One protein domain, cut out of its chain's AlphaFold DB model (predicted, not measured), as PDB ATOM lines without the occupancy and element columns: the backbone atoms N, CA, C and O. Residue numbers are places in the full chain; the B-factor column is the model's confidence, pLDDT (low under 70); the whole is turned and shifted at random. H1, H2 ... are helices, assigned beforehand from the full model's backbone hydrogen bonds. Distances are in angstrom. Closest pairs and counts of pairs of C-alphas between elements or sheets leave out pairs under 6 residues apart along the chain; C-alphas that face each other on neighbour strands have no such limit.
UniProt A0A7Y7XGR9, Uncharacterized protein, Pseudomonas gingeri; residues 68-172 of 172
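This is residues 68 to 172 of the 172 residues of an uncharacterized protein of Pseudomonas gingeri (UniProt A0A7Y7XGR9). Two long helices, H1 and H4, lie side by side as an antiparallel pair, and near the end of H1 the helix H3 turns off almost at a right angle, with short H2 beside it at the end far from the pair's free ends. The printed part has 105 residues with four named helices, H1 to H4 in order, and no named strand: all helix, loose, radius of gyration of the C-alphas 16.4 A, spans 53 by 34 by 19 A.

H1, residues 68 to 91, is 34.1 A long from C-alpha 68 at (97.932, 97.700, 125.247). H4, residues 148 to 169, is 31.4 A long and ends at C-alpha 169 at (99.549, 105.224, 133.155). H3, residues 112 to 129, measures 25.7 A, and H2, residues 97 to 105, 12.3 A.

H1 and H4 touch at a shallow tilt of 4 degrees, opposite ways; their closest C-alphas, of Leu 78 and Ile 162, are 6.3 A apart. H1 touches H3 with residues 87 to 91 alone, about perpendicular at 79 degrees, the closest C-alphas being those of Ala 91 and Gln 125, 5.2 A. H2 and H3 only just touch, with 3 pairs of C-alphas within 8 A, the closest those of Asp 99 and Ile 118, 7.1 A. H2 and H4 are apart. In H1, H2, H3 and H4 every O i to N i+4 pair is within hydrogen-bond range.

The C-alphas farthest apart, of Asn 105 and Gly 172, are 53.5 A apart. The printed part has no cut. The link from H3 to H4 is long, 18 residues, with a short antiparallel pairing of residues 134 to 135 with 138 to 139. Residue 172 alone has pLDDT under 70.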
ATOM      1  N   PHE A  68      99.298  97.186 125.280       78.56
ATOM      2  CA  PHE A  68      97.932  97.700 125.247       78.56
ATOM      3  C   PHE A  68      96.973  96.887 126.119       78.56
ATOM      4  O   PHE A  68      96.110  97.470 126.774       78.56
ATOM      5  N   VAL A  69      97.119  95.560 126.166       79.19
ATOM      6  CA  VAL A  69      96.312  94.694 127.042       79.19
ATOM      7  C   VAL A  69      96.650  94.950 128.510       79.19
ATOM      8  O   VAL A  69      95.743  95.021 129.341       79.19
ATOM      9  N   ASP A  70      97.928  95.146 128.836       80.06
ATOM     10  CA  ASP A  70      98.350  95.498 130.197       80.06
ATOM     11  C   ASP A  70      97.887  96.904 130.599       80.06
ATOM     12  O   ASP A  70      97.411  97.097 131.722       80.06
ATOM     13  N   LEU A  71      97.941  97.871 129.676       80.88
ATOM     14  CA  LEU A  71      97.376  99.202 129.889       80.88
ATOM     15  C   LEU A  71      95.864  99.129 130.132       80.88
ATOM     16  O   LEU A  71      95.376  99.718 131.095       80.88
ATOM     17  N   TYR A  72      95.125  98.384 129.304       83.12
ATOM     18  CA  TYR A  72      93.680  98.216 129.455       83.12
ATOM     19  C   TYR A  72      93.322  97.620 130.819       83.12
ATOM     20  O   TYR A  72      92.518  98.207 131.540       83.12
ATOM     21  N   ARG A  73      93.974  96.517 131.213       85.31
ATOM     22  CA  ARG A  73      93.764  95.892 132.530       85.31
ATOM     23  C   ARG A  73      94.058  96.861 133.668       85.31
ATOM     24  O   ARG A  73      93.276  96.967 134.604       85.31
ATOM     25  N   SER A  74      95.140  97.629 133.554       85.81
ATOM     26  CA  SER A  74      95.503  98.627 134.565       85.81
ATOM     27  C   SER A  74      94.458  99.747 134.675       85.81
ATOM     28  O   SER A  74      94.149 100.212 135.773       85.81
ATOM     29  N   LEU A  75      93.881 100.184 133.552       84.88
ATOM     30  CA  LEU A  75      92.809 101.183 133.533       84.88
ATOM     31  C   LEU A  75      91.491 100.630 134.087       84.88
ATOM     32  O   LEU A  75      90.805 101.333 134.833       84.88
ATOM     33  N   GLU A  76      91.155  99.386 133.749       89.44
ATOM     34  CA  GLU A  76      89.995  98.664 134.271       89.44
ATOM     35  C   GLU A  76      90.097  98.485 135.792       89.44
ATOM     36  O   GLU A  76      89.153  98.800 136.519       89.44
ATOM     37  N   ASP A  77      91.268  98.104 136.302       90.50
ATOM     38  CA  ASP A  77      91.530  98.026 137.739       90.50
ATOM     39  C   ASP A  77      91.310  99.381 138.422       90.50
ATOM     40  O   ASP A  77      90.611  99.463 139.434       90.50
ATOM     41  N   LEU A  78      91.838 100.476 137.862       88.06
ATOM     42  CA  LEU A  78      91.600 101.819 138.404       88.06
ATOM     43  C   LEU A  78      90.120 102.215 138.377       88.06
ATOM     44  O   LEU A  78      89.656 102.903 139.289       88.06
ATOM     45  N   HIS A  79      89.372 101.801 137.356       90.06
ATOM     46  CA  HIS A  79      87.934 102.044 137.281       90.06
ATOM     47  C   HIS A  79      87.166 101.269 138.361       90.06
ATOM     48  O   HIS A  79      86.352 101.852 139.078       90.06
ATOM     49  N   HIS A  80      87.485  99.989 138.563       88.19
ATOM     50  CA  HIS A  80      86.895  99.193 139.639       88.19
ATOM     51  C   HIS A  80      87.200  99.778 141.022       88.19
ATOM     52  O   HIS A  80      86.326  99.825 141.889       88.19
ATOM     53  N   ARG A  81      88.421 100.279 141.233       89.75
ATOM     54  CA  ARG A  81      88.811 100.972 142.471       89.75
ATOM     55  C   ARG A  81      87.987 102.239 142.713       89.75
ATOM     56  O   ARG A  81      87.538 102.472 143.838       89.75
ATOM     57  N   GLU A  82      87.735 103.020 141.665       89.62
ATOM     58  CA  GLU A  82      86.879 104.210 141.716       89.62
ATOM     59  C   GLU A  82      85.435 103.848 142.086       89.62
ATOM     60  O   GLU A  82      84.893 104.406 143.044       89.62
ATOM     61  N   ILE A  83      84.848 102.857 141.405       89.06
ATOM     62  CA  ILE A  83      83.494 102.368 141.702       89.06
ATOM     63  C   ILE A  83      83.396 101.906 143.156       89.06
ATOM     64  O   ILE A  83      82.507 102.358 143.876       89.06
ATOM     65  N   ARG A  84      84.324 101.056 143.620       89.12
ATOM     66  CA  ARG A  84      84.323 100.556 145.005       89.12
ATOM     67  C   ARG A  84      84.420 101.685 146.025       89.12
ATOM     68  O   ARG A  84      83.722 101.645 147.036       89.12
ATOM     69  N   THR A  85      85.252 102.693 145.759       90.00
ATOM     70  CA  THR A  85      85.405 103.868 146.630       90.00
ATOM     71  C   THR A  85      84.085 104.627 146.760       90.00
ATOM     72  O   THR A  85      83.635 104.912 147.871       90.00
ATOM     73  N   CYS A  86      83.437 104.918 145.631       89.12
ATOM     74  CA  CYS A  86      82.158 105.624 145.598       89.12
ATOM     75  C   CYS A  86      81.037 104.811 146.257       89.12
ATOM     76  O   CYS A  86      80.294 105.347 147.079       89.12
ATOM     77  N   LEU A  87      80.948 103.519 145.942       88.75
ATOM     78  CA  LEU A  87      79.918 102.627 146.464       88.75
ATOM     79  C   LEU A  87      80.046 102.441 147.980       88.75
ATOM     80  O   LEU A  87      79.047 102.531 148.686       88.75
ATOM     81  N   SER A  88      81.268 102.281 148.495       89.19
ATOM     82  CA  SER A  88      81.520 102.179 149.941       89.19
ATOM     83  C   SER A  88      81.140 103.466 150.672       89.19
ATOM     84  O   SER A  88      80.504 103.425 151.723       89.19
ATOM     85  N   ALA A  89      81.482 104.626 150.101       89.44
ATOM     86  CA  ALA A  89      81.133 105.923 150.674       89.44
ATOM     87  C   ALA A  89      79.617 106.175 150.702       89.44
ATOM     88  O   ALA A  89      79.092 106.736 151.668       89.44
ATOM     89  N   TRP A  90      78.925 105.758 149.641       90.75
ATOM     90  CA  TRP A  90      77.472 105.813 149.555       90.75
ATOM     91  C   TRP A  90      76.825 104.872 150.578       90.75
ATOM     92  O   TRP A  90      76.049 105.335 151.414       90.75
ATOM     93  N   ALA A  91      77.221 103.595 150.588       90.00
ATOM     94  CA  ALA A  91      76.687 102.571 151.482       90.00
ATOM     95  C   ALA A  91      76.901 102.900 152.969       90.00
ATOM     96  O   ALA A  91      76.021 102.643 153.787       90.00
ATOM     97  N   ALA A  92      78.021 103.540 153.326       88.94
ATOM     98  CA  ALA A  92      78.309 103.968 154.700       88.94
ATOM     99  C   ALA A  92      77.249 104.915 155.295       88.94
ATOM    100  O   ALA A  92      77.157 105.038 156.513       88.94
ATOM    101  N   ASN A  93      76.472 105.600 154.451       86.56
ATOM    102  CA  ASN A  93      75.486 106.599 154.864       86.56
ATOM    103  C   ASN A  93      74.028 106.127 154.728       86.56
ATOM    104  O   ASN A  93      73.117 106.912 155.001       86.56
ATOM    105  N   LEU A  94      73.796 104.892 154.279       89.75
ATOM    106  CA  LEU A  94      72.450 104.348 154.111       89.75
ATOM    107  C   LEU A  94      71.876 103.846 155.435       89.75
ATOM    108  O   LEU A  94      72.579 103.246 156.245       89.75
ATOM    109  N   ASP A  95      70.572 104.021 155.618       90.12
ATOM    110  CA  ASP A  95      69.827 103.296 156.642       90.12
ATOM    111  C   ASP A  95      69.295 101.992 156.039       90.12
ATOM    112  O   ASP A  95      68.269 101.993 155.366       90.12
ATOM    113  N   LEU A  96      70.022 100.894 156.265       90.50
ATOM    114  CA  LEU A  96      69.659  99.552 155.788       90.50
ATOM    115  C   LEU A  96      68.916  98.735 156.855       90.50
ATOM    116  O   LEU A  96      68.852  97.512 156.754       90.50
ATOM    117  N   SER A  97      68.413  99.362 157.925       89.81
ATOM    118  CA  SER A  97      67.757  98.644 159.030       89.81
ATOM    119  C   SER A  97      66.577  97.795 158.546       89.81
ATOM    120  O   SER A  97      66.513  96.602 158.844       89.81
ATOM    121  N   LYS A  98      65.702  98.387 157.726       88.94
ATOM    122  CA  LYS A  98      64.544  97.710 157.129       88.94
ATOM    123  C   LYS A  98      64.944  96.639 156.124       88.94
ATOM    124  O   LYS A  98      64.353  95.569 156.125       88.94
ATOM    125  N   ASP A  99      65.957  96.905 155.306       88.56
ATOM    126  CA  ASP A  99      66.435  95.943 154.310       88.56
ATOM    127  C   ASP A  99      67.035  94.701 154.985       88.56
ATOM    128  O   ASP A  99      66.763  93.570 154.588       88.56
ATOM    129  N   ARG A 100      67.794  94.896 156.073       90.19
ATOM    130  CA  ARG A 100      68.335  93.802 156.896       90.19
ATOM    131  C   ARG A 100      67.229  92.988 157.557       90.19
ATOM    132  O   ARG A 100      67.291  91.763 157.544       90.19
ATOM    133  N   GLU A 101      66.233  93.659 158.129       89.75
ATOM    134  CA  GLU A 101      65.067  92.998 158.719       89.75
ATOM    135  C   GLU A 101      64.298  92.191 157.664       89.75
ATOM    136  O   GLU A 101      63.916  91.046 157.910       89.75
ATOM    137  N   PHE A 102      64.132  92.748 156.466       86.69
ATOM    138  CA  PHE A 102      63.454  92.079 155.364       86.69
ATOM    139  C   PHE A 102      64.209  90.831 154.895       86.69
ATOM    140  O   PHE A 102      63.599  89.770 154.769       86.69
ATOM    141  N   LEU A 103      65.530  90.920 154.703       86.12
ATOM    142  CA  LEU A 103      66.363  89.768 154.338       86.12
ATOM    143  C   LEU A 103      66.303  88.641 155.382       86.12
ATOM    144  O   LEU A 103      66.358  87.467 155.024       86.12
ATOM    145  N   LEU A 104      66.177  88.987 156.667       87.38
ATOM    146  CA  LEU A 104      66.058  88.014 157.756       87.38
ATOM    147  C   LEU A 104      64.676  87.348 157.800       87.38
ATOM    148  O   LEU A 104      64.585  86.137 157.996       87.38
ATOM    149  N   ASN A 105      63.608  88.128 157.628       88.56
ATOM    150  CA  ASN A 105      62.236  87.667 157.857       88.56
ATOM    151  C   ASN A 105      61.549  87.121 156.596       88.56
ATOM    152  O   ASN A 105      60.622  86.315 156.702       88.56
ATOM    153  N   HIS A 106      61.983  87.543 155.405       85.75
ATOM    154  CA  HIS A 106      61.327  87.244 154.130       85.75
ATOM    155  C   HIS A 106      62.311  86.863 153.001       85.75
ATOM    156  O   HIS A 106      62.195  87.383 151.889       85.75
ATOM    157  N   PRO A 107      63.248  85.919 153.217       74.19
ATOM    158  CA  PRO A 107      64.306  85.612 152.247       74.19
ATOM    159  C   PRO A 107      63.793  85.072 150.900       74.19
ATOM    160  O   PRO A 107      64.493  85.172 149.902       74.19
ATOM    161  N   GLY A 108      62.579  84.508 150.854       80.25
ATOM    162  CA  GLY A 108      61.970  83.968 149.632       80.25
ATOM    163  C   GLY A 108      61.014  84.917 148.904       80.25
ATOM    164  O   GLY A 108      60.331  84.479 147.984       80.25
ATOM    165  N   HIS A 109      60.884  86.171 149.350       82.19
ATOM    166  CA  HIS A 109      59.954  87.144 148.755       82.19
ATOM    167  C   HIS A 109      60.633  88.137 147.800       82.19
ATOM    168  O   HIS A 109      59.941  88.972 147.223       82.19
ATOM    169  N   LEU A 110      61.955  88.063 147.649       79.25
ATOM    170  CA  LEU A 110      62.709  88.859 146.680       79.25
ATOM    171  C   LEU A 110      62.975  88.043 145.425       79.25
ATOM    172  O   LEU A 110      63.197  86.833 145.500       79.25
ATOM    173  N   GLU A 111      63.024  88.726 144.286       85.44
ATOM    174  CA  GLU A 111      63.651  88.155 143.101       85.44
ATOM    175  C   GLU A 111      65.154  87.955 143.363       85.44
ATOM    176  O   GLU A 111      65.787  88.756 144.056       85.44
ATOM    177  N   ASP A 112      65.749  86.904 142.789       85.06
ATOM    178  CA  ASP A 112      67.147  86.522 143.053       85.06
ATOM    179  C   ASP A 112      68.134  87.688 142.853       85.06
ATOM    180  O   ASP A 112      69.085  87.858 143.619       85.06
ATOM    181  N   VAL A 113      67.888  88.524 141.840       84.50
ATOM    182  CA  VAL A 113      68.714  89.700 141.525       84.50
ATOM    183  C   VAL A 113      68.586  90.777 142.601       84.50
ATOM    184  O   VAL A 113      69.588  91.357 143.016       84.50
ATOM    185  N   GLU A 114      67.372  91.042 143.081       81.75
ATOM    186  CA  GLU A 114      67.133  92.032 144.134       81.75
ATOM    187  C   GLU A 114      67.759  91.581 145.454       81.75
ATOM    188  O   GLU A 114      68.477  92.354 146.092       81.75
ATOM    189  N   ALA A 115      67.571  90.309 145.819       83.50
ATOM    190  CA  ALA A 115      68.210  89.714 146.987       83.50
ATOM    191  C   ALA A 115      69.735  89.853 146.909       83.50
ATOM    192  O   ALA A 115      70.364  90.310 147.866       83.50
ATOM    193  N   GLN A 116      70.330  89.525 145.758       86.88
ATOM    194  CA  GLN A 116      71.769  89.638 145.545       86.88
ATOM    195  C   GLN A 116      72.268  91.080 145.716       86.88
ATOM    196  O   GLN A 116      73.281  91.297 146.383       86.88
ATOM    197  N   ILE A 117      71.564  92.065 145.152       87.31
ATOM    198  CA  ILE A 117      71.940  93.482 145.263       87.31
ATOM    199  C   ILE A 117      71.870  93.948 146.720       87.31
ATOM    200  O   ILE A 117      72.822  94.558 147.213       87.31
ATOM    201  N   ILE A 118      70.779  93.648 147.431       87.25
ATOM    202  CA  ILE A 118      70.620  94.069 148.829       87.25
ATOM    203  C   ILE A 118      71.692  93.407 149.703       87.25
ATOM    204  O   ILE A 118      72.332  94.094 150.502       87.25
ATOM    205  N   HIS A 119      71.958  92.111 149.507       89.31
ATOM    206  CA  HIS A 119      73.042  91.414 150.201       89.31
ATOM    207  C   HIS A 119      74.398  92.086 149.968       89.31
ATOM    208  O   HIS A 119      75.099  92.378 150.936       89.31
ATOM    209  N   GLN A 120      74.737  92.410 148.717       89.81
ATOM    210  CA  GLN A 120      75.992  93.094 148.394       89.81
ATOM    211  C   GLN A 120      76.100  94.462 149.080       89.81
ATOM    212  O   GLN A 120      77.142  94.787 149.647       89.81
ATOM    213  N   ILE A 121      75.036  95.267 149.074       89.38
ATOM    214  CA  ILE A 121      75.043  96.591 149.717       89.38
ATOM    215  C   ILE A 121      75.207  96.455 151.238       89.38
ATOM    216  O   ILE A 121      75.975  97.208 151.846       89.38
ATOM    217  N   VAL A 122      74.535  95.477 151.854       90.56
ATOM    218  CA  VAL A 122      74.664  95.170 153.287       90.56
ATOM    219  C   VAL A 122      76.087  94.733 153.638       90.56
ATOM    220  O   VAL A 122      76.642  95.218 154.625       90.56
ATOM    221  N   GLU A 123      76.699  93.861 152.837       90.69
ATOM    222  CA  GLU A 123      78.089  93.426 153.023       90.69
ATOM    223  C   GLU A 123      79.070  94.596 152.921       90.69
ATOM    224  O   GLU A 123      79.915  94.769 153.801       90.69
ATOM    225  N   ILE A 124      78.912  95.449 151.906       90.62
ATOM    226  CA  ILE A 124      79.732  96.654 151.738       90.62
ATOM    227  C   ILE A 124      79.583  97.576 152.950       90.62
ATOM    228  O   ILE A 124      80.585  98.072 153.473       90.62
ATOM    229  N   GLN A 125      78.353  97.791 153.428       90.62
ATOM    230  CA  GLN A 125      78.117  98.615 154.608       90.62
ATOM    231  C   GLN A 125      78.763  98.002 155.861       90.62
ATOM    232  O   GLN A 125      79.381  98.726 156.636       90.62
ATOM    233  N   ASN A 126      78.672  96.684 156.060       89.88
ATOM    234  CA  ASN A 126      79.319  96.008 157.192       89.88
ATOM    235  C   ASN A 126      80.845  96.166 157.140       89.88
ATOM    236  O   ASN A 126      81.469  96.485 158.149       89.88
ATOM    237  N   HIS A 127      81.437  96.005 155.955       89.00
ATOM    238  CA  HIS A 127      82.879  96.143 155.762       89.00
ATOM    239  C   HIS A 127      83.367  97.561 156.074       89.00
ATOM    240  O   HIS A 127      84.362  97.737 156.773       89.00
ATOM    241  N   ILE A 128      82.651  98.591 155.609       89.56
ATOM    242  CA  ILE A 128      83.072  99.992 155.780       89.56
ATOM    243  C   ILE A 128      82.717 100.591 157.156       89.56
ATOM    244  O   ILE A 128      83.229 101.649 157.529       89.56
ATOM    245  N   THR A 129      81.833  99.938 157.914       88.00
ATOM    246  CA  THR A 129      81.466 100.332 159.290       88.00
ATOM    247  C   THR A 129      82.326  99.651 160.356       88.00
ATOM    248  O   THR A 129      82.326 100.097 161.501       88.00
ATOM    249  N   GLY A 130      83.062  98.596 159.998       84.81
ATOM    250  CA  GLY A 130      83.897  97.835 160.921       84.81
ATOM    251  C   GLY A 130      85.214  98.522 161.325       84.81
ATOM    252  O   GLY A 130      85.670  99.465 160.673       84.81
ATOM    253  N   PRO A 131      85.887  98.013 162.374       83.19
ATOM    254  CA  PRO A 131      87.190  98.519 162.821       83.19
ATOM    255  C   PRO A 131      88.313  98.264 161.803       83.19
ATOM    256  O   PRO A 131      89.305  98.988 161.769       83.19
ATOM    257  N   GLU A 132      88.141  97.260 160.942       85.88
ATOM    258  CA  GLU A 132      89.058  96.909 159.852       85.88
ATOM    259  C   GLU A 132      88.634  97.525 158.510       85.88
ATOM    260  O   GLU A 132      89.065  97.076 157.447       85.88
ATOM    261  N   ALA A 133      87.775  98.551 158.544       87.94
ATOM    262  CA  ALA A 133      87.283  99.203 157.343       87.94
ATOM    263  C   ALA A 133      88.441  99.658 156.452       87.94
ATOM    264  O   ALA A 133      89.374 100.339 156.886       87.94
ATOM    265  N   THR A 134      88.361  99.293 155.177       89.00
ATOM    266  CA  THR A 134      89.298  99.735 154.147       89.00
ATOM    267  C   THR A 134      88.543 100.433 153.029       89.00
ATOM    268  O   THR A 134      87.464 100.009 152.621       89.00
ATOM    269  N   LEU A 135      89.130 101.509 152.512       87.69
ATOM    270  CA  LEU A 135      88.656 102.196 151.319       87.69
ATOM    271  C   LEU A 135      89.718 102.012 150.241       87.69
ATOM    272  O   LEU A 135      90.829 102.517 150.377       87.69
ATOM    273  N   ASP A 136      89.395 101.242 149.201       84.62
ATOM    274  CA  ASP A 136      90.347 100.908 148.134       84.62
ATOM    275  C   ASP A 136      91.665 100.294 148.665       84.62
ATOM    276  O   ASP A 136      92.770 100.675 148.288       84.62
ATOM    277  N   GLY A 137      91.544  99.365 149.619       82.00
ATOM    278  CA  GLY A 137      92.686  98.700 150.259       82.00
ATOM    279  C   GLY A 137      93.454  99.565 151.265       82.00
ATOM    280  O   GLY A 137      94.332  99.048 151.953       82.00
ATOM    281  N   VAL A 138      93.117 100.850 151.406       86.19
ATOM    282  CA  VAL A 138      93.717 101.740 152.405       86.19
ATOM    283  C   VAL A 138      92.932 101.634 153.716       86.19
ATOM    284  O   VAL A 138      91.719 101.861 153.703       86.19
ATOM    285  N   PRO A 139      93.582 101.325 154.854       89.62
ATOM    286  CA  PRO A 139      92.930 101.312 156.159       89.62
ATOM    287  C   PRO A 139      92.262 102.651 156.474       89.62
ATOM    288  O   PRO A 139      92.896 103.709 156.461       89.62
ATOM    289  N   CYS A 140      90.970 102.596 156.769       88.81
ATOM    290  CA  CYS A 140      90.157 103.742 157.133       88.81
ATOM    291  C   CYS A 140      89.216 103.379 158.293       88.81
ATOM    292  O   CYS A 140      88.001 103.302 158.105       88.81
ATOM    293  N   PRO A 141      89.769 103.154 159.499       86.62
ATOM    294  CA  PRO A 141      88.972 102.767 160.651       86.62
ATOM    295  C   PRO A 141      87.932 103.840 160.977       86.62
ATOM    296  O   PRO A 141      88.171 105.054 160.824       86.62
ATOM    297  N   ASP A 142      86.773 103.351 161.413       83.44
ATOM    298  CA  ASP A 142      85.612 104.140 161.820       83.44
ATOM    299  C   ASP A 142      85.115 105.100 160.728       83.44
ATOM    300  O   ASP A 142      84.568 106.164 161.027       83.44
ATOM    301  N   PHE A 143      85.320 104.771 159.443       89.75
ATOM    302  CA  PHE A 143      84.927 105.640 158.329       89.75
ATOM    303  C   PHE A 143      83.454 106.058 158.423       89.75
ATOM    304  O   PHE A 143      83.138 107.247 158.325       89.75
ATOM    305  N   ALA A 144      82.559 105.102 158.679       87.00
ATOM    306  CA  ALA A 144      81.129 105.363 158.812       87.00
ATOM    307  C   ALA A 144      80.774 106.260 160.014       87.00
ATOM    308  O   ALA A 144      79.822 107.033 159.940       87.00
ATOM    309  N   SER A 145      81.562 106.221 161.092       88.19
ATOM    310  CA  SER A 145      81.347 107.026 162.303       88.19
ATOM    311  C   SER A 145      81.873 108.463 162.184       88.19
ATOM    312  O   SER A 145      81.593 109.305 163.039       88.19
ATOM    313  N   ARG A 146      82.648 108.772 161.136       89.06
ATOM    314  CA  ARG A 146      83.160 110.127 160.878       89.06
ATOM    315  C   ARG A 146      82.058 111.060 160.390       89.06
ATOM    316  O   ARG A 146      81.067 110.657 159.792       89.06
ATOM    317  N   THR A 147      82.281 112.363 160.562       91.88
ATOM    318  CA  THR A 147      81.388 113.375 159.988       91.88
ATOM    319  C   THR A 147      81.351 113.265 158.458       91.88
ATOM    320  O   THR A 147      82.374 112.986 157.827       91.88
ATOM    321  N   LYS A 148      80.210 113.588 157.831       89.19
ATOM    322  CA  LYS A 148      80.080 113.626 156.357       89.19
ATOM    323  C   LYS A 148      81.170 114.473 155.686       89.19
ATOM    324  O   LYS A 148      81.641 114.159 154.594       89.19
ATOM    325  N   LYS A 149      81.603 115.549 156.352       91.25
ATOM    326  CA  LYS A 149      82.684 116.420 155.873       91.25
ATOM    327  C   LYS A 149      84.021 115.683 155.818       91.25
ATOM    328  O   LYS A 149      84.745 115.834 154.833       91.25
ATOM    329  N   ASP A 150      84.354 114.916 156.850       91.19
ATOM    330  CA  ASP A 150      85.620 114.185 156.914       91.19
ATOM    331  C   ASP A 150      85.604 112.931 156.040       91.19
ATOM    332  O   ASP A 150      86.575 112.706 155.318       91.19
ATOM    333  N   GLN A 151      84.478 112.211 155.975       90.38
ATOM    334  CA  GLN A 151      84.256 111.165 154.968       90.38
ATOM    335  C   GLN A 151      84.513 111.707 153.556       90.38
ATOM    336  O   GLN A 151      85.321 111.165 152.804       90.38
ATOM    337  N   GLY A 152      83.919 112.857 153.220       90.69
ATOM    338  CA  GLY A 152      84.110 113.498 151.921       90.69
ATOM    339  C   GLY A 152      85.542 113.975 151.653       90.69
ATOM    340  O   GLY A 152      85.933 114.100 150.492       90.69
ATOM    341  N   LYS A 153      86.356 114.270 152.676       92.62
ATOM    342  CA  LYS A 153      87.793 114.553 152.481       92.62
ATOM    343  C   LYS A 153      88.555 113.282 152.117       92.62
ATOM    344  O   LYS A 153      89.329 113.318 151.168       92.62
ATOM    345  N   ILE A 154      88.307 112.193 152.841       91.25
ATOM    346  CA  ILE A 154      88.961 110.895 152.634       91.25
ATOM    347  C   ILE A 154      88.638 110.360 151.236       91.25
ATOM    348  O   ILE A 154      89.547 110.072 150.465       91.25
ATOM    349  N   VAL A 155      87.355 110.338 150.866       93.00
ATOM    350  CA  VAL A 155      86.906 109.872 149.545       93.00
ATOM    351  C   VAL A 155      87.536 110.700 148.429       93.00
ATOM    352  O   VAL A 155      88.088 110.146 147.484       93.00
ATOM    353  N   ARG A 156      87.532 112.036 148.544       92.75
ATOM    354  CA  ARG A 156      88.173 112.901 147.540       92.75
ATOM    355  C   ARG A 156      89.682 112.703 147.463       92.75
ATOM    356  O   ARG A 156      90.227 112.822 146.373       92.75
ATOM    357  N   ALA A 157      90.353 112.444 148.583       92.88
ATOM    358  CA  ALA A 157      91.775 112.123 148.577       92.88
ATOM    359  C   ALA A 157      92.027 110.821 147.803       92.88
ATOM    360  O   ALA A 157      92.844 110.821 146.888       92.88
ATOM    361  N   GLN A 158      91.243 109.772 148.065       92.75
ATOM    362  CA  GLN A 158      91.377 108.493 147.367       92.75
ATOM    363  C   GLN A 158      91.105 108.615 145.862       92.75
ATOM    364  O   GLN A 158      91.893 108.148 145.042       92.75
ATOM    365  N   LEU A 159      90.033 109.313 145.481       91.81
ATOM    366  CA  LEU A 159      89.706 109.547 144.072       91.81
ATOM    367  C   LEU A 159      90.787 110.366 143.349       91.81
ATOM    368  O   LEU A 159      91.048 110.135 142.170       91.81
ATOM    369  N   ARG A 160      91.451 111.302 144.043       93.88
ATOM    370  CA  ARG A 160      92.593 112.043 143.482       93.88
ATOM    371  C   ARG A 160      93.801 111.147 143.253       93.88
ATOM    372  O   ARG A 160      94.433 111.292 142.211       93.88
ATOM    373  N   GLU A 161      94.102 110.233 144.169       93.94
ATOM    374  CA  GLU A 161      95.185 109.262 143.973       93.94
ATOM    375  C   GLU A 161      94.891 108.340 142.782       93.94
ATOM    376  O   GLU A 161      95.745 108.177 141.914       93.94
ATOM    377  N   ILE A 162      93.657 107.839 142.650       90.19
ATOM    378  CA  ILE A 162      93.240 107.046 141.481       90.19
ATOM    379  C   ILE A 162      93.395 107.856 140.182       90.19
ATOM    380  O   ILE A 162      93.950 107.360 139.199       90.19
ATOM    381  N   ALA A 163      92.948 109.116 140.169       90.12
ATOM    382  CA  ALA A 163      93.077 109.994 139.005       90.12
ATOM    383  C   ALA A 163      94.542 110.302 138.652       90.12
ATOM    384  O   ALA A 163      94.896 110.393 137.471       90.12
ATOM    385  N   LYS A 164      95.407 110.434 139.664       92.50
ATOM    386  CA  LYS A 164      96.850 110.597 139.488       92.50
ATOM    387  C   LYS A 164      97.464 109.347 138.858       92.50
ATOM    388  O   LYS A 164      98.095 109.478 137.813       92.50
ATOM    389  N   SER A 165      97.190 108.155 139.396       91.62
ATOM    390  CA  SER A 165      97.657 106.885 138.816       91.62
ATOM    391  C   SER A 165      97.177 106.700 137.375       91.62
ATOM    392  O   SER A 165      97.952 106.303 136.510       91.62
ATOM    393  N   ARG A 166      95.922 107.062 137.077       89.62
ATOM    394  CA  ARG A 166      95.381 107.033 135.708       89.62
ATOM    395  C   ARG A 166      96.165 107.950 134.771       89.62
ATOM    396  O   ARG A 166      96.480 107.567 133.651       89.62
ATOM    397  N   SER A 167      96.486 109.155 135.235       88.94
ATOM    398  CA  SER A 167      97.253 110.130 134.455       88.94
ATOM    399  C   SER A 167      98.694 109.684 134.219       88.94
ATOM    400  O   SER A 167      99.261 110.020 133.189       88.94
ATOM    401  N   GLU A 168      99.298 108.973 135.170       89.44
ATOM    402  CA  GLU A 168     100.645 108.409 135.036       89.44
ATOM    403  C   GLU A 168     100.663 107.247 134.035       89.44
ATOM    404  O   GLU A 168     101.511 107.240 133.148       89.44
ATOM    405  N   LEU A 169      99.681 106.339 134.102       86.19
ATOM    406  CA  LEU A 169      99.549 105.224 133.155       86.19
ATOM    407  C   LEU A 169      99.348 105.679 131.707       86.19
ATOM    408  O   LEU A 169      99.876 105.057 130.800       86.19
ATOM    409  N   LEU A 170      98.590 106.756 131.485       81.50
ATOM    410  CA  LEU A 170      98.306 107.274 130.140       81.50
ATOM    411  C   LEU A 170      99.433 108.145 129.554       81.50
ATOM    412  O   LEU A 170      99.328 108.576 128.407       81.50
ATOM    413  N   LYS A 171     100.462 108.472 130.347       79.12
ATOM    414  CA  LYS A 171     101.638 109.243 129.905       79.12
ATOM    415  C   LYS A 171     102.840 108.362 129.558       79.12
ATOM    416  O   LYS A 171     103.773 108.885 128.949       79.12
ATOM    417  N   GLY A 172     102.846 107.111 130.024       57.75
ATOM    418  CA  GLY A 172     103.849 106.098 129.677       57.75
ATOM    419  C   GLY A 172     103.584 105.508 128.304       57.75
ATOM    420  O   GLY A 172     104.588 105.174 127.640       57.75
TER     421      GLY A 172